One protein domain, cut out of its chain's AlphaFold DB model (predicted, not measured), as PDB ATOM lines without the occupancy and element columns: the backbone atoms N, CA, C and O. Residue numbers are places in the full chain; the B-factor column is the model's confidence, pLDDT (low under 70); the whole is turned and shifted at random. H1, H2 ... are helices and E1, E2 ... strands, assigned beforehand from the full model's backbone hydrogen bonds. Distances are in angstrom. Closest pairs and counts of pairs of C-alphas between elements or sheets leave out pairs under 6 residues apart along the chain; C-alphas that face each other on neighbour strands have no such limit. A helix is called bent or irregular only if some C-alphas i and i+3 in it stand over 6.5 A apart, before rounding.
ATOM      1  N   GLU A   2      -0.114 -17.190 -28.399       75.94
ATOM      2  CA  GLU A   2       0.788 -18.360 -28.493       75.94
ATOM      3  C   GLU A   2       2.191 -18.122 -27.909       75.94
ATOM      4  O   GLU A   2       2.709 -18.955 -27.174       75.94
ATOM      5  N   GLN A   3       2.785 -16.951 -28.166       84.94
ATOM      6  CA  GLN A   3       4.074 -16.566 -27.574       84.94
ATOM      7  C   GLN A   3       4.022 -16.523 -26.040       84.94
ATOM      8  O   GLN A   3       4.948 -16.987 -25.385       84.94
ATOM      9  N   LEU A   4       2.919 -16.020 -25.475       89.12
ATOM     10  CA  LEU A   4       2.704 -15.952 -24.030       89.12
ATOM     11  C   LEU A   4       2.546 -17.355 -23.433       89.12
ATOM     12  O   LEU A   4       3.158 -17.670 -22.423       89.12
ATOM     13  N   ALA A   5       1.773 -18.227 -24.078       88.38
ATOM     14  CA  ALA A   5       1.632 -19.597 -23.609       88.38
ATOM     15  C   ALA A   5       2.959 -20.374 -23.692       88.38
ATOM     16  O   ALA A   5       3.278 -21.137 -22.786       88.38
ATOM     17  N   LYS A   6       3.777 -20.115 -24.721       89.75
ATOM     18  CA  LYS A   6       5.137 -20.661 -24.825       89.75
ATOM     19  C   LYS A   6       6.062 -20.131 -23.727       89.75
ATOM     20  O   LYS A   6       6.807 -20.919 -23.154       89.75
ATOM     21  N   LEU A   7       6.009 -18.831 -23.419       91.38
ATOM     22  CA  LEU A   7       6.772 -18.215 -22.324       91.38
ATOM     23  C   LEU A   7       6.463 -18.891 -20.979       91.38
ATOM     24  O   LEU A   7       7.379 -19.231 -20.227       91.38
ATOM     25  N   LEU A   8       5.174 -19.136 -20.727       91.62
ATOM     26  CA  LEU A   8       4.657 -19.800 -19.528       91.62
ATOM     27  C   LEU A   8       4.776 -21.335 -19.576       91.62
ATOM     28  O   LEU A   8       4.372 -22.014 -18.632       91.62
ATOM     29  N   GLU A   9       5.335 -21.893 -20.655       90.50
ATOM     30  CA  GLU A   9       5.492 -23.335 -20.880       90.50
ATOM     31  C   GLU A   9       4.171 -24.109 -20.703       90.50
ATOM     32  O   GLU A   9       4.118 -25.136 -20.025       90.50
ATOM     33  N   LEU A  10       3.084 -23.582 -21.270       89.31
ATOM     34  CA  LEU A  10       1.755 -24.189 -21.239       89.31
ATOM     35  C   LEU A  10       1.479 -24.963 -22.532       89.31
ATOM     36  O   LEU A  10       1.926 -24.586 -23.617       89.31
ATOM     37  N   SER A  11       0.714 -26.043 -22.410       84.50
ATOM     38  CA  SER A  11       0.290 -26.917 -23.509       84.50
ATOM     39  C   SER A  11      -1.231 -27.063 -23.518       84.50
ATOM     40  O   SER A  11      -1.878 -26.652 -22.565       84.50
ATOM     41  N   ASP A  12      -1.795 -27.676 -24.563       83.81
ATOM     42  CA  ASP A  12      -3.245 -27.920 -24.669       83.81
ATOM     43  C   ASP A  12      -4.072 -26.623 -24.553       83.81
ATOM     44  O   ASP A  12      -4.892 -26.431 -23.653       83.81
ATOM     45  N   ILE A  13      -3.755 -25.682 -25.448       87.75
ATOM     46  CA  ILE A  13      -4.302 -24.327 -25.453       87.75
ATOM     47  C   ILE A  13      -5.518 -24.270 -26.375       87.75
ATOM     48  O   ILE A  13      -5.437 -24.605 -27.556       87.75
ATOM     49  N   HIS A  14      -6.612 -23.743 -25.843       87.31
ATOM     50  CA  HIS A  14      -7.883 -23.541 -26.521       87.31
ATOM     51  C   HIS A  14      -8.240 -22.057 -26.511       87.31
ATOM     52  O   HIS A  14      -8.039 -21.356 -25.517       87.31
ATOM     53  N   MET A  15      -8.794 -21.573 -27.617       87.81
ATOM     54  CA  MET A  15      -9.277 -20.199 -27.747       87.81
ATOM     55  C   MET A  15     -10.793 -20.223 -27.910       87.81
ATOM     56  O   MET A  15     -11.311 -20.961 -28.745       87.81
ATOM     57  N   PHE A  16     -11.491 -19.390 -27.143       87.25
ATOM     58  CA  PHE A  16     -12.939 -19.214 -27.247       87.25
ATOM     59  C   PHE A  16     -13.221 -17.753 -27.570       87.25
ATOM     60  O   PHE A  16     -12.729 -16.865 -26.870       87.25
ATOM     61  N   GLU A  17     -14.004 -17.499 -28.620       86.69
ATOM     62  CA  GLU A  17     -14.343 -16.138 -29.053       86.69
ATOM     63  C   GLU A  17     -15.012 -15.349 -27.922       86.69
ATOM     64  O   GLU A  17     -14.702 -14.183 -27.697       86.69
ATOM     65  N   GLU A  18     -15.858 -16.016 -27.136       89.25
ATOM     66  CA  GLU A  18     -16.615 -15.414 -26.041       89.25
ATOM     67  C   GLU A  18     -15.744 -14.968 -24.859       89.25
ATOM     68  O   GLU A  18     -16.190 -14.169 -24.039       89.25
ATOM     69  N   LEU A  19     -14.509 -15.470 -24.756       87.44
ATOM     70  CA  LEU A  19     -13.563 -15.075 -23.712       87.44
ATOM     71  C   LEU A  19     -12.653 -13.913 -24.141       87.44
ATOM     72  O   LEU A  19     -11.664 -13.632 -23.466       87.44
ATOM     73  N   ASN A  20     -12.988 -13.218 -25.237       85.12
ATOM     74  CA  ASN A  20     -12.432 -11.918 -25.630       85.12
ATOM     75  C   ASN A  20     -10.911 -11.810 -25.441       85.12
ATOM     76  O   ASN A  20     -10.413 -11.031 -24.621       85.12
ATOM     77  N   GLY A  21     -10.181 -12.620 -26.208       86.25
ATOM     78  CA  GLY A  21      -8.721 -12.595 -26.234       86.25
ATOM     79  C   GLY A  21      -8.044 -13.342 -25.086       86.25
ATOM     80  O   GLY A  21      -6.820 -13.313 -25.028       86.25
ATOM     81  N   ALA A  22      -8.783 -14.024 -24.206       92.06
ATOM     82  CA  ALA A  22      -8.206 -14.995 -23.280       92.06
ATOM     83  C   ALA A  22      -7.891 -16.319 -23.989       92.06
ATOM     84  O   ALA A  22      -8.580 -16.708 -24.934       92.06
ATOM     85  N   PHE A  23      -6.890 -17.038 -23.486       91.44
ATOM     86  CA  PHE A  23      -6.694 -18.442 -23.828       91.44
ATOM     87  C   PHE A  23      -7.003 -19.323 -22.627       91.44
ATOM     88  O   PHE A  23      -6.893 -18.898 -21.475       91.44
ATOM     89  N   VAL A  24      -7.385 -20.559 -22.909       90.25
ATOM     90  CA  VAL A  24      -7.725 -21.556 -21.908       90.25
ATOM     91  C   VAL A  24      -6.786 -22.740 -22.049       90.25
ATOM     92  O   VAL A  24      -6.462 -23.138 -23.158       90.25
ATOM     93  N   CYS A  25      -6.320 -23.283 -20.939       88.19
ATOM     94  CA  CYS A  25      -5.362 -24.376 -20.898       88.19
ATOM     95  C   CYS A  25      -5.861 -25.430 -19.915       88.19
ATOM     96  O   CYS A  25      -6.218 -25.093 -18.783       88.19
ATOM     97  N   ASN A  26      -5.844 -26.695 -20.328       82.38
ATOM     98  CA  ASN A  26      -6.073 -27.814 -19.425       82.38
ATOM     99  C   ASN A  26      -4.735 -28.269 -18.833       82.38
ATOM    100  O   ASN A  26      -3.912 -28.908 -19.487       82.38
ATOM    101  N   LEU A  27      -4.492 -27.889 -17.588       78.12
ATOM    102  CA  LEU A  27      -3.289 -28.243 -16.860       78.12
ATOM    103  C   LEU A  27      -3.505 -29.577 -16.138       78.12
ATOM    104  O   LEU A  27      -4.463 -29.724 -15.385       78.12
ATOM    105  N   ASN A  28      -2.597 -30.534 -16.357       68.94
ATOM    106  CA  ASN A  28      -2.584 -31.862 -15.720       68.94
ATOM    107  C   ASN A  28      -3.905 -32.650 -15.822       68.94
ATOM    108  O   ASN A  28      -4.111 -33.614 -15.091       68.94
ATOM    109  N   GLN A  29      -4.769 -32.277 -16.773       65.62
ATOM    110  CA  GLN A  29      -6.075 -32.887 -17.016       65.62
ATOM    111  C   GLN A  29      -7.079 -32.774 -15.848       65.62
ATOM    112  O   GLN A  29      -8.088 -33.487 -15.844       65.62
ATOM    113  N   ASP A  30      -6.810 -31.899 -14.873       69.88
ATOM    114  CA  ASP A  30      -7.627 -31.682 -13.669       69.88
ATOM    115  C   ASP A  30      -7.887 -30.194 -13.347       69.88
ATOM    116  O   ASP A  30      -8.837 -29.868 -12.626       69.88
ATOM    117  N   LYS A  31      -7.084 -29.277 -13.905       79.62
ATOM    118  CA  LYS A  31      -7.172 -27.829 -13.679       79.62
ATOM    119  C   LYS A  31      -7.384 -27.089 -14.989       79.62
ATOM    120  O   LYS A  31      -6.668 -27.299 -15.960       79.62
ATOM    121  N   VAL A  32      -8.312 -26.137 -14.992       86.25
ATOM    122  CA  VAL A  32      -8.502 -25.231 -16.134       86.25
ATOM    123  C   VAL A  32      -7.902 -23.880 -15.798       86.25
ATOM    124  O   VAL A  32      -8.329 -23.227 -14.845       86.25
ATOM    125  N   LEU A  33      -6.949 -23.433 -16.605       91.19
ATOM    126  CA  LEU A  33      -6.394 -22.088 -16.529       91.19
ATOM    127  C   LEU A  33      -7.019 -21.236 -17.629       91.19
ATOM    128  O   LEU A  33      -6.931 -21.589 -18.797       91.19
ATOM    129  N   ILE A  34      -7.624 -20.109 -17.275       92.62
ATOM    130  CA  ILE A  34      -8.114 -19.090 -18.206       92.62
ATOM    131  C   ILE A  34      -7.228 -17.871 -18.020       92.62
ATOM    132  O   ILE A  34      -7.267 -17.238 -16.968       92.62
ATOM    133  N   ILE A  35      -6.409 -17.556 -19.016       95.19
ATOM    134  CA  ILE A  35      -5.361 -16.543 -18.907       95.19
ATOM    135  C   ILE A  35      -5.638 -15.422 -19.903       95.19
ATOM    136  O   ILE A  35      -5.803 -15.657 -21.104       95.19
ATOM    137  N   LYS A  36      -5.657 -14.187 -19.403       95.44
ATOM    138  CA  LYS A  36      -5.879 -12.980 -20.201       95.44
ATOM    139  C   LYS A  36      -4.918 -11.875 -19.778       95.44
ATOM    140  O   LYS A  36      -4.683 -11.682 -18.590       95.44
ATOM    141  N   LYS A  37      -4.388 -11.135 -20.755       95.69
ATOM    142  CA  LYS A  37      -3.723  -9.854 -20.489       95.69
ATOM    143  C   LYS A  37      -4.775  -8.799 -20.166       95.69
ATOM    144  O   LYS A  37      -5.749  -8.703 -20.909       95.69
ATOM    145  N   ILE A  38      -4.570  -8.048 -19.093       95.44
ATOM    146  CA  ILE A  38      -5.528  -7.066 -18.589       95.44
ATOM    147  C   ILE A  38      -4.866  -5.711 -18.362       95.44
ATOM    148  O   ILE A  38      -3.683  -5.620 -18.027       95.44
ATOM    149  N   THR A  39      -5.662  -4.662 -18.498       94.38
ATOM    150  CA  THR A  39      -5.342  -3.303 -18.045       94.38
ATOM    151  C   THR A  39      -6.266  -2.858 -16.916       94.38
ATOM    152  O   THR A  39      -5.948  -1.910 -16.208       94.38
ATOM    153  N   MET A  40      -7.391  -3.552 -16.715       94.50
ATOM    154  CA  MET A  40      -8.367  -3.269 -15.663       94.50
ATOM    155  C   MET A  40      -8.838  -4.564 -14.982       94.50
ATOM    156  O   MET A  40      -8.952  -5.615 -15.618       94.50
ATOM    157  N   LEU A  41      -9.147  -4.508 -13.681       92.62
ATOM    158  CA  LEU A  41      -9.607  -5.681 -12.918       92.62
ATOM    159  C   LEU A  41     -10.985  -6.179 -13.384       92.62
ATOM    160  O   LEU A  41     -11.282  -7.376 -13.314       92.62
ATOM    161  N   GLU A  42     -11.816  -5.272 -13.892       92.50
ATOM    162  CA  GLU A  42     -13.147  -5.533 -14.432       92.50
ATOM    163  C   GLU A  42     -13.106  -6.560 -15.568       92.50
ATOM    164  O   GLU A  42     -13.992  -7.408 -15.654       92.50
ATOM    165  N   GLU A  43     -12.041  -6.580 -16.375       94.12
ATOM    166  CA  GLU A  43     -11.886  -7.553 -17.462       94.12
ATOM    167  C   GLU A  43     -11.850  -8.996 -16.944       94.12
ATOM    168  O   GLU A  43     -12.403  -9.908 -17.562       94.12
ATOM    169  N   VAL A  44     -11.241  -9.224 -15.777       91.94
ATOM    170  CA  VAL A  44     -11.252 -10.543 -15.126       91.94
ATOM    171  C   VAL A  44     -12.648 -10.866 -14.604       91.94
ATOM    172  O   VAL A  44     -13.078 -12.022 -14.619       91.94
ATOM    173  N   GLN A  45     -13.384  -9.855 -14.148       88.88
ATOM    174  CA  GLN A  45     -14.745 -10.031 -13.662       88.88
ATOM    175  C   GLN A  45     -15.699 -10.427 -14.792       88.88
ATOM    176  O   GLN A  45     -16.512 -11.338 -14.623       88.88
ATOM    177  N   GLU A  46     -15.564  -9.790 -15.951       90.69
ATOM    178  CA  GLU A  46     -16.310 -10.114 -17.166       90.69
ATOM    179  C   GLU A  46     -16.058 -11.552 -17.622       90.69
ATOM    180  O   GLU A  46     -17.012 -12.276 -17.929       90.69
ATOM    181  N   LEU A  47     -14.797 -12.008 -17.587       89.81
ATOM    182  CA  LEU A  47     -14.469 -13.410 -17.848       89.81
ATOM    183  C   LEU A  47     -15.235 -14.323 -16.890       89.81
ATOM    184  O   LEU A  47     -15.958 -15.211 -17.335       89.81
ATOM    185  N   VAL A  48     -15.153 -14.064 -15.583       88.81
ATOM    186  CA  VAL A  48     -15.799 -14.886 -14.548       88.81
ATOM    187  C   VAL A  48     -17.315 -14.966 -14.736       88.81
ATOM    188  O   VAL A  48     -17.893 -16.040 -14.567       88.81
ATOM    189  N   TYR A  49     -17.969 -13.873 -15.131       87.06
ATOM    190  CA  TYR A  49     -19.407 -13.874 -15.420       87.06
ATOM    191  C   TYR A  49     -19.781 -14.600 -16.714       87.06
ATOM    192  O   TYR A  49     -20.915 -15.069 -16.848       87.06
ATOM    193  N   THR A  50     -18.848 -14.718 -17.654       88.06
ATOM    194  CA  THR A  50     -19.066 -15.407 -18.930       88.06
ATOM    195  C   THR A  50     -18.922 -16.924 -18.786       88.06
ATOM    196  O   THR A  50     -19.652 -17.677 -19.434       88.06
ATOM    197  N   LEU A  51     -18.060 -17.394 -17.879       85.81
ATOM    198  CA  LEU A  51     -17.751 -18.821 -17.699       85.81
ATOM    199  C   LEU A  51     -18.968 -19.736 -17.483       85.81
ATOM    200  O   LEU A  51     -19.016 -20.783 -18.131       85.81
ATOM    201  N   PRO A  52     -19.987 -19.385 -16.671       82.75
ATOM    202  CA  PRO A  52     -21.173 -20.226 -16.514       82.75
ATOM    203  C   PRO A  52     -21.891 -20.526 -17.835       82.75
ATOM    204  O   PRO A  52     -22.459 -21.604 -17.989       82.75
ATOM    205  N   ARG A  53     -21.849 -19.596 -18.800       83.69
ATOM    206  CA  ARG A  53     -22.481 -19.760 -20.120       83.69
ATOM    207  C   ARG A  53     -21.665 -20.656 -21.051       83.69
ATOM    208  O   ARG A  53     -22.234 -21.279 -21.939       83.69
ATOM    209  N   LEU A  54     -20.355 -20.737 -20.836       83.12
ATOM    210  CA  LEU A  54     -19.431 -21.540 -21.640       83.12
ATOM    211  C   LEU A  54     -19.175 -22.931 -21.066       83.12
ATOM    212  O   LEU A  54     -18.439 -23.706 -21.667       83.12
ATOM    213  N   LYS A  55     -19.790 -23.263 -19.928       77.75
ATOM    214  CA  LYS A  55     -19.542 -24.499 -19.184       77.75
ATOM    215  C   LYS A  55     -19.537 -25.751 -20.062       77.75
ATOM    216  O   LYS A  55     -18.598 -26.535 -19.979       77.75
ATOM    217  N   GLU A  56     -20.556 -25.943 -20.897       76.44
ATOM    218  CA  GLU A  56     -20.647 -27.157 -21.719       76.44
ATOM    219  C   GLU A  56     -19.607 -27.165 -22.851       76.44
ATOM    220  O   GLU A  56     -18.975 -28.190 -23.074       76.44
ATOM    221  N   LYS A  57     -19.301 -26.011 -23.463       81.25
ATOM    222  CA  LYS A  57     -18.218 -25.904 -24.461       81.25
ATOM    223  C   LYS A  57     -16.842 -26.198 -23.858       81.25
ATOM    224  O   LYS A  57     -16.034 -26.904 -24.459       81.25
ATOM    225  N   LEU A  58     -16.572 -25.665 -22.666       79.19
ATOM    226  CA  LEU A  58     -15.332 -25.925 -21.927       79.19
ATOM    227  C   LEU A  58     -15.235 -27.406 -21.553       79.19
ATOM    228  O   LEU A  58     -14.183 -28.017 -21.708       79.19
ATOM    229  N   ARG A  59     -16.350 -28.003 -21.121       74.81
ATOM    230  CA  ARG A  59     -16.417 -29.428 -20.806       74.81
ATOM    231  C   ARG A  59     -16.106 -30.290 -22.024       74.81
ATOM    232  O   ARG A  59     -15.319 -31.211 -21.879       74.81
ATOM    233  N   GLU A  60     -16.705 -30.002 -23.178       75.88
ATOM    234  CA  GLU A  60     -16.543 -30.776 -24.419       75.88
ATOM    235  C   GLU A  60     -15.134 -30.692 -25.014       75.88
ATOM    236  O   GLU A  60     -14.601 -31.685 -25.503       75.88
ATOM    237  N   SER A  61     -14.522 -29.512 -24.955       72.25
ATOM    238  CA  SER A  61     -13.180 -29.270 -25.499       72.25
ATOM    239  C   SER A  61     -12.064 -29.848 -24.632       72.25
ATOM    240  O   SER A  61     -11.014 -30.201 -25.160       72.25
ATOM    241  N   MET A  62     -12.286 -29.970 -23.321       69.75
ATOM    242  CA  MET A  62     -11.243 -30.397 -22.386       69.75
ATOM    243  C   MET A  62     -11.370 -31.854 -21.923       69.75
ATOM    244  O   MET A  62     -10.523 -32.295 -21.152       69.75
ATOM    245  N   ILE A  63     -12.387 -32.611 -22.373       58.72
ATOM    246  CA  ILE A  63     -12.735 -33.959 -21.871       58.72
ATOM    247  C   ILE A  63     -11.499 -34.836 -21.620       58.72
ATOM    248  O   ILE A  63     -10.846 -35.314 -22.548       58.72
ATOM    249  N   ASN A  64     -11.277 -35.166 -20.347       52.31
ATOM    250  CA  ASN A  64     -10.477 -36.317 -19.960       52.31
ATOM    251  C   ASN A  64     -11.390 -37.554 -19.930       52.31
ATOM    252  O   ASN A  64     -12.233 -37.691 -19.040       52.31
ATOM    253  N   ILE A  65     -11.240 -38.449 -20.913       46.53
ATOM    254  CA  ILE A  65     -12.054 -39.673 -21.070       46.53
ATOM    255  C   ILE A  65     -11.948 -40.593 -19.833       46.53
ATOM    256  O   ILE A  65     -12.804 -41.446 -19.624       46.53
ATOM    257  N   GLN A  66     -10.938 -40.412 -18.975       44.53
ATOM    258  CA  GLN A  66     -10.760 -41.210 -17.756       44.53
ATOM    259  C   GLN A  66     -11.657 -40.779 -16.579       44.53
ATOM    260  O   GLN A  66     -11.961 -41.610 -15.730       44.53
ATOM    261  N   ASN A  67     -12.144 -39.530 -16.543       44.69
ATOM    262  CA  ASN A  67     -12.960 -39.001 -15.432       44.69
ATOM    263  C   ASN A  67     -14.480 -39.127 -15.653       44.69
ATOM    264  O   ASN A  67     -15.269 -38.677 -14.823       44.69
ATOM    265  N   THR A  68     -14.919 -39.704 -16.774       48.53
ATOM    266  CA  THR A  68     -16.342 -39.935 -17.084       48.53
ATOM    267  C   THR A  68     -16.870 -41.277 -16.574       48.53
ATOM    268  O   THR A  68     -18.072 -41.527 -16.678       48.53
ATOM    269  N   ALA A  69     -16.009 -42.130 -16.013       43.00
ATOM    270  CA  ALA A  69     -16.419 -43.389 -15.408       43.00
ATOM    271  C   ALA A  69     -17.045 -43.141 -14.020       43.00
ATOM    272  O   ALA A  69     -16.346 -42.876 -13.050       43.00
ATOM    273  N   GLU A  70     -18.378 -43.225 -13.974       45.03
ATOM    274  CA  GLU A  70     -19.222 -43.422 -12.785       45.03
ATOM    275  C   GLU A  70     -19.111 -42.390 -11.651       45.03
ATOM    276  O   GLU A  70     -18.528 -42.643 -10.600       45.03
ATOM    277  N   VAL A  71     -19.819 -41.264 -11.788       45.47
ATOM    278  CA  VAL A  71     -20.373 -40.583 -10.606       45.47
ATOM    279  C   VAL A  71     -21.794 -40.114 -10.924       45.47
ATOM    280  O   VAL A  71     -21.993 -39.105 -11.604       45.47
ATOM    281  N   GLU A  72     -22.784 -40.877 -10.455       43.12
ATOM    282  CA  GLU A  72     -24.193 -40.473 -10.442       43.12
ATOM    283  C   GLU A  72     -24.359 -39.182  -9.614       43.12
ATOM    284  O   GLU A  72     -23.823 -39.057  -8.511       43.12
ATOM    285  N   ASP A  73     -25.070 -38.203 -10.180       41.97
ATOM    286  CA  ASP A  73     -25.482 -36.937  -9.559       41.97
ATOM    287  C   ASP A  73     -24.380 -36.090  -8.887       41.97
ATOM    288  O   ASP A  73     -24.418 -35.727  -7.705       41.97
ATOM    289  N   LEU A  74     -23.413 -35.639  -9.689       39.31
ATOM    290  CA  LEU A  74     -22.559 -34.507  -9.320       39.31
ATOM    291  C   LEU A  74     -23.336 -33.184  -9.440       39.31
ATOM    292  O   LEU A  74     -23.454 -32.605 -10.520       39.31
ATOM    293  N   HIS A  75     -23.811 -32.661  -8.302       43.47
ATOM    294  CA  HIS A  75     -24.184 -31.249  -8.162       43.47
ATOM    295  C   HIS A  75     -23.097 -30.363  -8.792       43.47
ATOM    296  O   HIS A  75     -21.911 -30.566  -8.536       43.47
ATOM    297  N   LEU A  76     -23.498 -29.354  -9.571       41.84
ATOM    298  CA  LEU A  76     -22.621 -28.421 -10.298       41.84
ATOM    299  C   LEU A  76     -21.451 -27.861  -9.455       41.84
ATOM    300  O   LEU A  76     -20.405 -27.530 -10.000       41.84
ATOM    301  N   SER A  77     -21.620 -27.788  -8.130       42.03
ATOM    302  CA  SER A  77     -20.601 -27.382  -7.155       42.03
ATOM    303  C   SER A  77     -19.396 -28.326  -7.052       42.03
ATOM    304  O   SER A  77     -18.325 -27.876  -6.662       42.03
ATOM    305  N   LYS A  78     -19.549 -29.608  -7.400       42.97
ATOM    306  CA  LYS A  78     -18.473 -30.612  -7.449       42.97
ATOM    307  C   LYS A  78     -17.899 -30.822  -8.858       42.97
ATOM    308  O   LYS A  78     -16.855 -31.443  -8.987       42.97
ATOM    309  N   PHE A  79     -18.565 -30.310  -9.900       46.12
ATOM    310  CA  PHE A  79     -18.098 -30.367 -11.297       46.12
ATOM    311  C   PHE A  79     -17.250 -29.146 -11.692       46.12
ATOM    312  O   PHE A  79     -16.896 -28.976 -12.857       46.12
ATOM    313  N   LEU A  80     -16.927 -28.274 -10.736       48.16
ATOM    314  CA  LEU A  80     -15.896 -27.270 -10.932       48.16
ATOM    315  C   LEU A  80     -14.560 -28.004 -10.893       48.16
ATOM    316  O   LEU A  80     -14.040 -28.325  -9.828       48.16
ATOM    317  N   TRP A  81     -14.014 -28.255 -12.076       56.31
ATOM    318  CA  TRP A  81     -12.572 -28.350 -12.252       56.31
ATOM    319  C   TRP A  81     -11.953 -27.185 -11.480       56.31
ATOM    320  O   TRP A  81     -12.571 -26.118 -11.418       56.31
ATOM    321  N   ASP A  82     -10.793 -27.366 -10.853       73.56
ATOM    322  CA  ASP A  82     -10.157 -26.276 -10.108       73.56
ATOM    323  C   ASP A  82      -9.781 -25.189 -11.141       73.56
ATOM    324  O   ASP A  82      -8.762 -25.257 -11.827       73.56
ATOM    325  N   MET A  83     -10.711 -24.251 -11.351       82.44
ATOM    326  CA  MET A  83     -10.682 -23.239 -12.396       82.44
ATOM    327  C   MET A  83      -9.965 -22.015 -11.860       82.44
ATOM    328  O   MET A  83     -10.344 -21.456 -10.824       82.44
ATOM    329  N   TYR A  84      -8.969 -21.571 -12.610       89.75
ATOM    330  CA  TYR A  84      -8.185 -20.390 -12.314       89.75
ATOM    331  C   TYR A  84      -8.388 -19.372 -13.423       89.75
ATOM    332  O   TYR A  84      -8.098 -19.651 -14.581       89.75
ATOM    333  N   VAL A  85      -8.869 -18.185 -13.070       92.81
ATOM    334  CA  VAL A  85      -8.892 -17.034 -13.971       92.81
ATOM    335  C   VAL A  85      -7.723 -16.138 -13.602       92.81
ATOM    336  O   VAL A  85      -7.642 -15.639 -12.480       92.81
ATOM    337  N   ILE A  86      -6.802 -15.977 -14.539       95.56
ATOM    338  CA  ILE A  86      -5.515 -15.331 -14.335       95.56
ATOM    339  C   ILE A  86      -5.471 -14.073 -15.201       95.56
ATOM    340  O   ILE A  86      -5.480 -14.149 -16.432       95.56
ATOM    341  N   GLY A  87      -5.441 -12.920 -14.542       96.50
ATOM    342  CA  GLY A  87      -5.218 -11.622 -15.164       96.50
ATOM    343  C   GLY A  87      -3.736 -11.278 -15.138       96.50
ATOM    344  O   GLY A  87      -3.146 -11.221 -14.063       96.50
ATOM    345  N   LEU A  88      -3.140 -11.064 -16.305       97.19
ATOM    346  CA  LEU A  88      -1.743 -10.667 -16.455       97.19
ATOM    347  C   LEU A  88      -1.680  -9.172 -16.763       97.19
ATOM    348  O   LEU A  88      -2.111  -8.756 -17.839       97.19
ATOM    349  N   HIS A  89      -1.156  -8.384 -15.835       97.00
ATOM    350  CA  HIS A  89      -1.043  -6.938 -15.963       97.00
ATOM    351  C   HIS A  89       0.427  -6.541 -16.109       97.00
ATOM    352  O   HIS A  89       1.226  -6.747 -15.198       97.00
ATOM    353  N   HIS A  90       0.781  -6.030 -17.287       96.12
ATOM    354  CA  HIS A  90       2.118  -5.504 -17.551       96.12
ATOM    355  C   HIS A  90       2.186  -4.055 -17.074       96.12
ATOM    356  O   HIS A  90       1.286  -3.282 -17.394       96.12
ATOM    357  N   ILE A  91       3.227  -3.728 -16.313       95.12
ATOM    358  CA  ILE A  91       3.436  -2.425 -15.686       95.12
ATOM    359  C   ILE A  91       4.691  -1.795 -16.280       95.12
ATOM    360  O   ILE A  91       5.794  -2.320 -16.115       95.12
ATOM    361  N   GLU A  92       4.536  -0.643 -16.922       92.06
ATOM    362  CA  GLU A  92       5.656   0.187 -17.375       92.06
ATOM    363  C   GLU A  92       6.022   1.239 -16.316       92.06
ATOM    364  O   GLU A  92       7.190   1.622 -16.176       92.06
ATOM    365  N   HIS A  93       5.035   1.682 -15.529       91.00
ATOM    366  CA  HIS A  93       5.186   2.734 -14.523       91.00
ATOM    367  C   HIS A  93       4.501   2.388 -13.199       91.00
ATOM    368  O   HIS A  93       3.434   1.792 -13.166       91.00
ATOM    369  N   GLU A  94       5.073   2.820 -12.072       87.50
ATOM    370  CA  GLU A  94       4.565   2.456 -10.738       87.50
ATOM    371  C   GLU A  94       3.120   2.919 -10.472       87.50
ATOM    372  O   GLU A  94       2.400   2.278  -9.712       87.50
ATOM    373  N   GLU A  95       2.677   3.988 -11.137       89.44
ATOM    374  CA  GLU A  95       1.311   4.523 -11.055       89.44
ATOM    375  C   GLU A  95       0.252   3.606 -11.692       89.44
ATOM    376  O   GLU A  95      -0.934   3.757 -11.407       89.44
ATOM    377  N   GLU A  96       0.667   2.661 -12.541       89.75
ATOM    378  CA  GLU A  96      -0.225   1.705 -13.213       89.75
ATOM    379  C   GLU A  96      -0.593   0.524 -12.312       89.75
ATOM    380  O   GLU A  96      -1.588  -0.151 -12.568       89.75
ATOM    381  N   LYS A  97       0.167   0.305 -11.228       93.06
ATOM    382  CA  LYS A  97      -0.099  -0.766 -10.265       93.06
ATOM    383  C   LYS A  97      -1.514  -0.667  -9.721       93.06
ATOM    384  O   LYS A  97      -1.973   0.388  -9.269       93.06
ATOM    385  N   PHE A  98      -2.187  -1.804  -9.671       94.06
ATOM    386  CA  PHE A  98      -3.467  -1.893  -9.009       94.06
ATOM    387  C   PHE A  98      -3.319  -1.678  -7.505       94.06
ATOM    388  O   PHE A  98      -2.327  -2.031  -6.866       94.06
ATOM    389  N   ASN A  99      -4.370  -1.128  -6.901       93.56
ATOM    390  CA  ASN A  99      -4.427  -1.024  -5.455       93.56
ATOM    391  C   ASN A  99      -4.471  -2.429  -4.829       93.56
ATOM    392  O   ASN A  99      -5.427  -3.182  -5.034       93.56
ATOM    393  N   GLU A 100      -3.472  -2.761  -4.010       91.31
ATOM    394  CA  GLU A 100      -3.338  -4.083  -3.382       91.31
ATOM    395  C   GLU A 100      -4.581  -4.508  -2.584       91.31
ATOM    396  O   GLU A 100      -4.957  -5.683  -2.572       91.31
ATOM    397  N   ILE A 101      -5.259  -3.560  -1.924       91.56
ATOM    398  CA  ILE A 101      -6.466  -3.840  -1.137       91.56
ATOM    399  C   ILE A 101      -7.592  -4.299  -2.062       91.56
ATOM    400  O   ILE A 101      -8.342  -5.220  -1.718       91.56
ATOM    401  N   ASP A 102      -7.721  -3.678  -3.227       90.38
ATOM    402  CA  ASP A 102      -8.769  -4.007  -4.184       90.38
ATOM    403  C   ASP A 102      -8.466  -5.316  -4.912       90.38
ATOM    404  O   ASP A 102      -9.355  -6.167  -5.004       90.38
ATOM    405  N   VAL A 103      -7.202  -5.566  -5.273       90.81
ATOM    406  CA  VAL A 103      -6.747  -6.879  -5.761       90.81
ATOM    407  C   VAL A 103      -7.056  -7.974  -4.736       90.81
ATOM    408  O   VAL A 103      -7.656  -8.996  -5.074       90.81
ATOM    409  N   ALA A 104      -6.732  -7.761  -3.459       88.75
ATOM    410  CA  ALA A 104      -6.980  -8.743  -2.407       88.75
ATOM    411  C   ALA A 104      -8.480  -9.012  -2.198       88.75
ATOM    412  O   ALA A 104      -8.891 -10.167  -2.048       88.75
ATOM    413  N   LYS A 105      -9.327  -7.972  -2.203       87.56
ATOM    414  CA  LYS A 105     -10.793  -8.144  -2.167       87.56
ATOM    415  C   LYS A 105     -11.275  -8.950  -3.371       87.56
ATOM    416  O   LYS A 105     -12.104  -9.850  -3.213       87.56
ATOM    417  N   PHE A 106     -10.741  -8.650  -4.551       86.06
ATOM    418  CA  PHE A 106     -11.114  -9.295  -5.799       86.06
ATOM    419  C   PHE A 106     -10.753 -10.787  -5.805       86.06
ATOM    420  O   PHE A 106     -11.612 -11.627  -6.087       86.06
ATOM    421  N   GLN A 107      -9.529 -11.132  -5.399       85.06
ATOM    422  CA  GLN A 107      -9.039 -12.514  -5.318       85.06
ATOM    423  C   GLN A 107      -9.720 -13.337  -4.211       85.06
ATOM    424  O   GLN A 107      -9.916 -14.545  -4.360       85.06
ATOM    425  N   ARG A 108     -10.147 -12.704  -3.105       84.44
ATOM    426  CA  ARG A 108     -10.922 -13.379  -2.041       84.44
ATOM    427  C   ARG A 108     -12.309 -13.818  -2.502       84.44
ATOM    428  O   ARG A 108     -12.857 -14.774  -1.951       84.44
ATOM    429  N   ASN A 109     -12.886 -13.148  -3.497       76.69
ATOM    430  CA  ASN A 109     -14.176 -13.532  -4.049       76.69
ATOM    431  C   ASN A 109     -14.026 -14.772  -4.949       76.69
ATOM    432  O   ASN A 109     -13.699 -14.655  -6.130       76.69
ATOM    433  N   ARG A 110     -14.336 -15.945  -4.387       69.38
ATOM    434  CA  ARG A 110     -14.271 -17.259  -5.053       69.38
ATOM    435  C   ARG A 110     -15.539 -17.642  -5.823       69.38
ATOM    436  O   ARG A 110     -15.798 -18.825  -6.027       69.38
ATOM    437  N   PHE A 111     -16.369 -16.678  -6.211       72.88
ATOM    438  CA  PHE A 111     -17.521 -16.977  -7.055       72.88
ATOM    439  C   PHE A 111     -17.047 -17.575  -8.390       72.88
ATOM    440  O   PHE A 111     -16.302 -16.922  -9.121       72.88
ATOM    441  N   VAL A 112     -17.488 -18.804  -8.687       72.69
ATOM    442  CA  VAL A 112     -17.233 -19.589  -9.917       72.69
ATOM    443  C   VAL A 112     -15.788 -20.071 -10.115       72.69
ATOM    444  O   VAL A 112     -15.604 -21.207 -10.540       72.69
ATOM    445  N   ALA A 113     -14.773 -19.267  -9.801       83.12
ATOM    446  CA  ALA A 113     -13.371 -19.617 -10.028       83.12
ATOM    447  C   ALA A 113     -12.429 -18.942  -9.020       83.12
ATOM    448  O   ALA A 113     -12.768 -17.928  -8.401       83.12
ATOM    449  N   ARG A 114     -11.213 -19.488  -8.883       88.00
ATOM    450  CA  ARG A 114     -10.104 -18.809  -8.201       88.00
ATOM    451  C   ARG A 114      -9.556 -17.737  -9.135       88.00
ATOM    452  O   ARG A 114      -9.338 -18.000 -10.311       88.00
ATOM    453  N   LYS A 115      -9.343 -16.530  -8.619       91.94
ATOM    454  CA  LYS A 115      -8.822 -15.405  -9.401       91.94
ATOM    455  C   LYS A 115      -7.404 -15.122  -8.949       91.94
ATOM    456  O   LYS A 115      -7.155 -15.071  -7.746       91.94
ATOM    457  N   ILE A 116      -6.504 -14.940  -9.900       94.00
ATOM    458  CA  ILE A 116      -5.113 -14.572  -9.655       94.00
ATOM    459  C   ILE A 116      -4.816 -13.376 -10.548       94.00
ATOM    460  O   ILE A 116      -5.131 -13.390 -11.733       94.00
ATOM    461  N   ILE A 117      -4.247 -12.332  -9.965       96.12
ATOM    462  CA  ILE A 117      -3.757 -11.166 -10.695       96.12
ATOM    463  C   ILE A 117      -2.245 -11.212 -10.571       96.12
ATOM    464  O   ILE A 117      -1.738 -11.347  -9.458       96.12
ATOM    465  N   ILE A 118      -1.559 -11.183 -11.707       96.25
ATOM    466  CA  ILE A 118      -0.104 -11.187 -11.782       96.25
ATOM    467  C   ILE A 118       0.311  -9.883 -12.432       96.25
ATOM    468  O   ILE A 118       0.039  -9.649 -13.608       96.25
ATOM    469  N   GLU A 119       0.960  -9.062 -11.631       96.31
ATOM    470  CA  GLU A 119       1.605  -7.825 -12.029       96.31
ATOM    471  C   GLU A 119       3.075  -8.113 -12.341       96.31
ATOM    472  O   GLU A 119       3.719  -8.891 -11.628       96.31
ATOM    473  N   TYR A 120       3.578  -7.564 -13.446       96.31
ATOM    474  CA  TYR A 120       4.946  -7.807 -13.905       96.31
ATOM    475  C   TYR A 120       5.463  -6.656 -14.769       96.31
ATOM    476  O   TYR A 120       4.698  -6.025 -15.494       96.31
ATOM    477  N   THR A 121       6.768  -6.416 -14.731       96.12
ATOM    478  CA  THR A 121       7.455  -5.393 -15.536       96.12
ATOM    479  C   THR A 121       8.158  -5.987 -16.756       96.12
ATOM    480  O   THR A 121       8.273  -5.328 -17.792       96.12
ATOM    481  N   ASP A 122       8.547  -7.262 -16.683       95.38
ATOM    482  CA  ASP A 122       9.181  -8.001 -17.771       95.38
ATOM    483  C   ASP A 122       8.785  -9.493 -17.805       95.38
ATOM    484  O   ASP A 122       8.077 -10.012 -16.936       95.38
ATOM    485  N   ASP A 123       9.213 -10.185 -18.865       95.12
ATOM    486  CA  ASP A 123       8.883 -11.590 -19.118       95.12
ATOM    487  C   ASP A 123       9.498 -12.558 -18.084       95.12
ATOM    488  O   ASP A 123       8.932 -13.632 -17.842       95.12
ATOM    489  N   GLU A 124      10.638 -12.212 -17.472       94.50
ATOM    490  CA  GLU A 124      11.271 -13.043 -16.440       94.50
ATOM    491  C   GLU A 124      10.484 -12.961 -15.131       94.50
ATOM    492  O   GLU A 124      10.170 -13.996 -14.533       94.50
ATOM    493  N   GLU A 125      10.096 -11.749 -14.731       95.50
ATOM    494  CA  GLU A 125       9.250 -11.498 -13.566       95.50
ATOM    495  C   GLU A 125       7.878 -12.161 -13.725       95.50
ATOM    496  O   GLU A 125       7.424 -12.872 -12.823       95.50
ATOM    497  N   LEU A 126       7.252 -12.026 -14.901       96.25
ATOM    498  CA  LEU A 126       5.996 -12.709 -15.216       96.25
ATOM    499  C   LEU A 126       6.116 -14.216 -14.989       96.25
ATOM    500  O   LEU A 126       5.266 -14.822 -14.332       96.25
ATOM    501  N   LYS A 127       7.166 -14.832 -15.539       94.94
ATOM    502  CA  LYS A 127       7.377 -16.273 -15.424       94.94
ATOM    503  C   LYS A 127       7.616 -16.693 -13.977       94.94
ATOM    504  O   LYS A 127       7.059 -17.700 -13.546       94.94
ATOM    505  N   ALA A 128       8.405 -15.930 -13.226       92.56
ATOM    506  CA  ALA A 128       8.672 -16.202 -11.818       92.56
ATOM    507  C   ALA A 128       7.392 -16.128 -10.970       92.56
ATOM    508  O   ALA A 128       7.087 -17.075 -10.240       92.56
ATOM    509  N   HIS A 129       6.604 -15.057 -11.110       95.12
ATOM    510  CA  HIS A 129       5.334 -14.904 -10.396       95.12
ATOM    511  C   HIS A 129       4.318 -15.979 -10.798       95.12
ATOM    512  O   HIS A 129       3.632 -16.538  -9.939       95.12
ATOM    513  N   PHE A 130       4.244 -16.319 -12.086       94.75
ATOM    514  CA  PHE A 130       3.367 -17.379 -12.573       94.75
ATOM    515  C   PHE A 130       3.749 -18.747 -12.002       94.75
ATOM    516  O   PHE A 130       2.888 -19.441 -11.458       94.75
ATOM    517  N   ASP A 131       5.029 -19.123 -12.059       91.94
ATOM    518  CA  ASP A 131       5.515 -20.371 -11.467       91.94
ATOM    519  C   ASP A 131       5.250 -20.389  -9.951       91.94
ATOM    520  O   ASP A 131       4.835 -21.404  -9.408       91.94
ATOM    521  N   GLN A 132       5.421 -19.277  -9.236       90.31
ATOM    522  CA  GLN A 132       5.176 -19.233  -7.793       90.31
ATOM    523  C   GLN A 132       3.691 -19.381  -7.416       90.31
ATOM    524  O   GLN A 132       3.375 -20.040  -6.423       90.31
ATOM    525  N   LEU A 133       2.785 -18.754  -8.170       90.06
ATOM    526  CA  LEU A 133       1.365 -18.661  -7.814       90.06
ATOM    527  C   LEU A 133       0.501 -19.760  -8.442       90.06
ATOM    528  O   LEU A 133      -0.493 -20.175  -7.845       90.06
ATOM    529  N   VAL A 134       0.854 -20.206  -9.648       89.06
ATOM    530  CA  VAL A 134       0.033 -21.111 -10.466       89.06
ATOM    531  C   VAL A 134       0.642 -22.510 -10.533       89.06
ATOM    532  O   VAL A 134      -0.100 -23.484 -10.411       89.06
ATOM    533  N   LEU A 135       1.970 -22.611 -10.679       87.44
ATOM    534  CA  LEU A 135       2.708 -23.875 -10.844       87.44
ATOM    535  C   LEU A 135       3.846 -24.032  -9.816       87.44
ATOM    536  O   LEU A 135       5.010 -24.203 -10.204       87.44
ATOM    537  N   PRO A 136       3.549 -23.960  -8.502       85.31
ATOM    538  CA  PRO A 136       4.569 -23.914  -7.452       85.31
ATOM    539  C   PRO A 136       5.503 -25.130  -7.456       85.31
ATOM    540  O   PRO A 136       6.637 -25.039  -6.983       85.31
ATOM    541  N   GLU A 137       5.074 -26.258  -8.026       84.44
ATOM    542  CA  GLU A 137       5.912 -27.432  -8.244       84.44
ATOM    543  C   GLU A 137       7.150 -27.132  -9.101       84.44
ATOM    544  O   GLU A 137       8.214 -27.696  -8.847       84.44
ATOM    545  N   ARG A 138       7.064 -26.214 -10.073       86.31
ATOM    546  CA  ARG A 138       8.214 -25.807 -10.898       86.31
ATOM    547  C   ARG A 138       9.246 -25.068 -10.063       86.31
ATOM    548  O   ARG A 138      10.436 -25.375 -10.144       86.31
ATOM    549  N   THR A 139       8.788 -24.143  -9.226       85.31
ATOM    550  CA  THR A 139       9.640 -23.409  -8.283       85.31
ATOM    551  C   THR A 139      10.291 -24.362  -7.283       85.31
ATOM    552  O   THR A 139      11.501 -24.301  -7.074       85.31
ATOM    553  N   LEU A 140       9.524 -25.305  -6.726       82.56
ATOM    554  CA  LEU A 140      10.051 -26.321  -5.816       82.56
ATOM    555  C   LEU A 140      11.108 -27.204  -6.493       82.56
ATOM    556  O   LEU A 140      12.176 -27.417  -5.928       82.56
ATOM    557  N   ASN A 141      10.850 -27.677  -7.713       85.25
ATOM    558  CA  ASN A 141      11.795 -28.506  -8.459       85.25
ATOM    559  C   ASN A 141      13.103 -27.758  -8.759       85.25
ATOM    560  O   ASN A 141      14.179 -28.335  -8.602       85.25
ATOM    561  N   LYS A 142      13.036 -26.468  -9.121       83.56
ATOM    562  CA  LYS A 142      14.222 -25.607  -9.298       83.56
ATOM    563  C   LYS A 142      15.031 -25.475  -8.000       83.56
ATOM    564  O   LYS A 142      16.260 -25.578  -8.022       83.56
ATOM    565  N   LEU A 143      14.356 -25.297  -6.860       82.19
ATOM    566  CA  LEU A 143      15.010 -25.249  -5.548       82.19
ATOM    567  C   LEU A 143      15.677 -26.587  -5.213       82.19
ATOM    568  O   LEU A 143      16.851 -26.609  -4.858       82.19
ATOM    569  N   LEU A 144      14.970 -27.706  -5.388       80.88
ATOM    570  CA  LEU A 144      15.509 -29.045  -5.134       80.88
ATOM    571  C   LEU A 144      16.725 -29.353  -6.013       80.88
ATOM    572  O   LEU A 144      17.719 -29.864  -5.510       80.88
ATOM    573  N   GLN A 145      16.688 -28.996  -7.299       79.12
ATOM    574  CA  GLN A 145      17.848 -29.131  -8.185       79.12
ATOM    575  C   GLN A 145      19.035 -28.306  -7.692       79.12
ATOM    576  O   GLN A 145      20.160 -28.796  -7.705       79.12
ATOM    577  N   THR A 146      18.793 -27.082  -7.217       76.25
ATOM    578  CA  THR A 146      19.843 -26.254  -6.610       76.25
ATOM    579  C   THR A 146      20.453 -26.943  -5.392       76.25
ATOM    580  O   THR A 146      21.671 -27.043  -5.323       76.25
ATOM    581  N   TYR A 147      19.640 -27.493  -4.485       68.69
ATOM    582  CA  TYR A 147      20.127 -28.238  -3.315       68.69
ATOM    583  C   TYR A 147      20.937 -29.488  -3.691       68.69
ATOM    584  O   TYR A 147      21.979 -29.745  -3.093       68.69
ATOM    585  N   VAL A 148      20.482 -30.254  -4.687       68.50
ATOM    586  CA  VAL A 148      21.181 -31.457  -5.172       68.50
ATOM    587  C   VAL A 148      22.506 -31.091  -5.847       68.50
ATOM    588  O   VAL A 148      23.518 -31.743  -5.603       68.50
ATOM    589  N   ASN A 149      22.526 -30.030  -6.656       64.44
ATOM    590  CA  ASN A 149      23.719 -29.574  -7.376       64.44
ATOM    591  C   ASN A 149      24.720 -28.844  -6.476       64.44
ATOM    592  O   ASN A 149      25.917 -28.880  -6.742       64.44
ATOM    593  N   GLN A 150      24.241 -28.195  -5.413       61.44
ATOM    594  CA  GLN A 150      25.086 -27.613  -4.375       61.44
ATOM    595  C   GLN A 150      25.706 -28.665  -3.467       61.44
ATOM    596  O   GLN A 150      26.440 -28.250  -2.579       61.44
ATOM    597  N   GLY A 151      25.408 -29.960  -3.697       51.38
ATOM    598  CA  GLY A 151      26.027 -31.116  -3.064       51.38
ATOM    599  C   GLY A 151      26.395 -30.781  -1.643       51.38
ATOM    600  O   GLY A 151      27.546 -30.445  -1.420       51.38
ATOM    601  N   SER A 152      25.405 -30.739  -0.743       52.62
ATOM    602  CA  SER A 152      25.645 -30.390   0.654       52.62
ATOM    603  C   SER A 152      26.824 -31.229   1.129       52.62
ATOM    604  O   SER A 152      26.660 -32.423   1.380       52.62
ATOM    605  N   ASP A 153      28.006 -30.616   1.180       53.34
ATOM    606  CA  ASP A 153      29.204 -31.189   1.760       53.34
ATOM    607  C   ASP A 153      28.890 -31.221   3.247       53.34
ATOM    608  O   ASP A 153      29.212 -30.318   4.017       53.34
ATOM    609  N   TYR A 154      28.122 -32.232   3.640       55.19
ATOM    610  CA  TYR A 154      27.990 -32.617   5.017       55.19
ATOM    611  C   TYR A 154      29.408 -32.972   5.438       55.19
ATOM    612  O   TYR A 154      29.930 -34.010   5.038       55.19
ATOM    613  N   GLN A 155      30.055 -32.052   6.145       58.66
ATOM    614  CA  GLN A 155      31.391 -32.207   6.693       58.66
ATOM    615  C   GLN A 155      31.218 -32.795   8.100       58.66
ATOM    616  O   GLN A 155      31.003 -32.047   9.056       58.66
ATOM    617  N   PRO A 156      31.253 -34.135   8.268       56.66
ATOM    618  CA  PRO A 156      31.113 -34.773   9.579       56.66
ATOM    619  C   PRO A 156      32.224 -34.369  10.558       56.66
ATOM    620  O   PRO A 156      32.083 -34.586  11.756       56.66
ATOM    621  N   GLU A 157      33.291 -33.738  10.071       60.81
ATOM    622  CA  GLU A 157      34.473 -33.305  10.817       60.81
ATOM    623  C   GLU A 157      34.143 -32.344  11.974       60.81
ATOM    624  O   GLU A 157      34.731 -32.452  13.051       60.81
ATOM    625  N   GLU A 158      33.158 -31.448  11.815       59.19
ATOM    626  CA  GLU A 158      32.731 -30.554  12.904       59.19
ATOM    627  C   GLU A 158      31.987 -31.312  14.014       59.19
ATOM    628  O   GLU A 158      32.170 -31.031  15.202       59.19
ATOM    629  N   ILE A 159      31.185 -32.315  13.644       68.31
ATOM    630  CA  ILE A 159      30.431 -33.145  14.590       68.31
ATOM    631  C   ILE A 159      31.362 -34.149  15.275       68.31
ATOM    632  O   ILE A 159      31.291 -34.308  16.491       68.31
ATOM    633  N   GLU A 160      32.280 -34.775  14.541       70.62
ATOM    634  CA  GLU A 160      33.316 -35.649  15.098       70.62
ATOM    635  C   GLU A 160      34.269 -34.876  16.022       70.62
ATOM    636  O   GLU A 160      34.615 -35.364  17.100       70.62
ATOM    637  N   GLY A 161      34.621 -33.636  15.664       72.69
ATOM    638  CA  GLY A 161      35.403 -32.731  16.506       72.69
ATOM    639  C   GLY A 161      34.669 -32.273  17.771       72.69
ATOM    640  O   GLY A 161      35.292 -32.072  18.815       72.69
ATOM    641  N   LEU A 162      33.344 -32.120  17.720       74.25
ATOM    642  CA  LEU A 162      32.522 -31.835  18.900       74.25
ATOM    643  C   LEU A 162      32.351 -33.073  19.787       74.25
ATOM    644  O   LEU A 162      32.452 -32.968  21.009       74.25
ATOM    645  N   LEU A 163      32.146 -34.249  19.195       77.56
ATOM    646  CA  LEU A 163      32.023 -35.515  19.918       77.56
ATOM    647  C   LEU A 163      33.335 -35.917  20.603       77.56
ATOM    648  O   LEU A 163      33.296 -36.428  21.723       77.56
ATOM    649  N   SER A 164      34.493 -35.654  19.989       77.56
ATOM    650  CA  SER A 164      35.793 -35.884  20.629       77.56
ATOM    651  C   SER A 164      35.989 -34.975  21.844       77.56
ATOM    652  O   SER A 164      36.305 -35.475  22.922       77.56
ATOM    653  N   LYS A 165      35.674 -33.680  21.723       77.69
ATOM    654  CA  LYS A 165      35.710 -32.726  22.845       77.69
ATOM    655  C   LYS A 165      34.753 -33.108  23.971       77.69
ATOM    656  O   LYS A 165      35.115 -33.014  25.137       77.69
ATOM    657  N   ILE A 166      33.541 -33.559  23.648       79.06
ATOM    658  CA  ILE A 166      32.586 -34.034  24.662       79.06
ATOM    659  C   ILE A 166      33.142 -35.271  25.379       79.06
ATOM    660  O   ILE A 166      33.087 -35.337  26.604       79.06
ATOM    661  N   ASN A 167      33.732 -36.220  24.649       75.19
ATOM    662  CA  ASN A 167      34.350 -37.406  25.248       75.19
ATOM    663  C   ASN A 167      35.586 -37.084  26.105       75.19
ATOM    664  O   ASN A 167      35.845 -37.797  27.073       75.19
ATOM    665  N   GLU A 168      36.332 -36.026  25.781       76.81
ATOM    666  CA  GLU A 168      37.420 -35.515  26.624       76.81
ATOM    667  C   GLU A 168      36.908 -34.863  27.914       76.81
ATOM    668  O   GLU A 168      37.553 -34.994  28.946       76.81
ATOM    669  N   ILE A 169      35.750 -34.197  27.881       78.81
ATOM    670  CA  ILE A 169      35.147 -33.539  29.055       78.81
ATOM    671  C   ILE A 169      34.482 -34.549  30.006       78.81
ATOM    672  O   ILE A 169      34.385 -34.299  31.205       78.81
ATOM    673  N   VAL A 170      33.977 -35.667  29.479       76.69
ATOM    674  CA  VAL A 170      33.246 -36.692  30.252       76.69
ATOM    675  C   VAL A 170      34.184 -37.733  30.897       76.69
ATOM    676  O   VAL A 170      33.735 -38.504  31.747       76.69
ATOM    677  N   ARG A 171      35.473 -37.761  30.530       49.94
ATOM    678  CA  ARG A 171      36.515 -38.571  31.192       49.94
ATOM    679  C   ARG A 171      37.151 -37.842  32.369       49.94
ATOM    680  O   ARG A 171      37.455 -38.548  33.356       49.94
TER     681      ARG A 171
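Overview. This is residues 2 to 171 of the 171 residues of an uncharacterized protein of Paenibacillus validus (UniProt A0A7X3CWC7). A strongly twisted sheet of five strands is the core of a compact body, with H2 slanting over one face, H3 on that same face beside the edge strand E5, and H4 covering E5 from the opposite face; from H4 the last part of the printed chain turns a corner and runs off as a long arm of H5 and H6, of which residues 141 to 171 stick out free. A loop, residues 68 to 76, also stands free of the body, and the short H1 only grazes the sheet. The printed part has 170 residues, with six named helices and five named strands in the order H1 E1 E2 E3 H2 E4 H3 E5 H4 H5 H6, of mixed class, and the sheet, also mixed, runs E1 E2 E3 E4 E5. The whole is only just loose, close to extended, with a radius of gyration of the C-alphas of 23.1 A, and the arm makes much of the length in its spans of 80 by 52 by 31 A.

Arrangement. In the sheet, E1 (residues 13 to 15), E2 (23 to 27) and E3 (31 to 37) form a meander, each strand the antiparallel neighbour of the one before. E1 and E2 are a hairpin, with N 14 and O 24 at 2.8 A, and E2 and E3 another, with N 25 and O 33 at 2.8 A. E4 (82 to 90) is parallel to E3, with N 34 and O 84 at 2.8 A, and E5 (114 to 120) is parallel to E4, with N 87 and O 116 at 2.9 A. E3, H2 (41 to 62) and E4 make a strand-helix-strand unit, two parallel neighbour strands with a helix between them along the chain, and E4, H3 (100 to 108) and E5 make a second; both crossovers are right-handed. H2 is on the sheet at a height of 10.0 A, over E2 and E4 and only just not over E3 and E5, on each of which 2 of its C-alphas fall; its closest C-alphas to E4 are Val 44 and Gly 87, 6.1 A. H2 is irregular, C-alphas 53 and 56 being 7.8 A apart, with a kink of 80 degrees near residue 54. H3, on the same face as H2, is over none of the strands; its closest C-alphas to E5 are Gln 107 and Lys 115, 5.0 A. H4 (123 to 133), on the opposite face, gives three layers, helices on both faces of a sheet; it lies over E5 at a height of 8.4 A, along the strands, but only just, at 28 degrees to E5 on the local plane. H1 (2 to 7) and H4 are close but not clearly touching, Leu 7 and Lys 127 being their closest C-alphas at 7.2 A. H5 (136 to 149) and H4 touch only at the corner, about perpendicular at 78 degrees, through C-alphas 131 and 139, 6.0 A apart. H6 (157 to 170) is apart from H5. Each O i to N i+4 pair is within hydrogen-bond range in H1, H3, H4, H5 and H6, and 14 of 18 are in H2.

Along the chain. H1 begins at C-alpha 2, (0.788, -18.360, -28.493). From first to last C-alpha H2 measures 26.5 A, E4 25.2 A, H5 20.0 A, H6 19.8 A, and E3 and E5 19.5 A each. E4 begins at C-alpha 82, (-10.157, -26.276, -10.108), and H6 ends at C-alpha 170, (33.246, -36.692, 30.252).

Size, cuts and confidence. The C-alphas of Glu 17 and Arg 171, the two farthest apart, are 82.0 A apart. The printed part has no cut, and its one long link is H2 to E4, 19 residues. The mean pLDDT of the printed part is 79.8; residues 28 to 30, 62 to 81, 110, 147 to 159 and 171 are under 70.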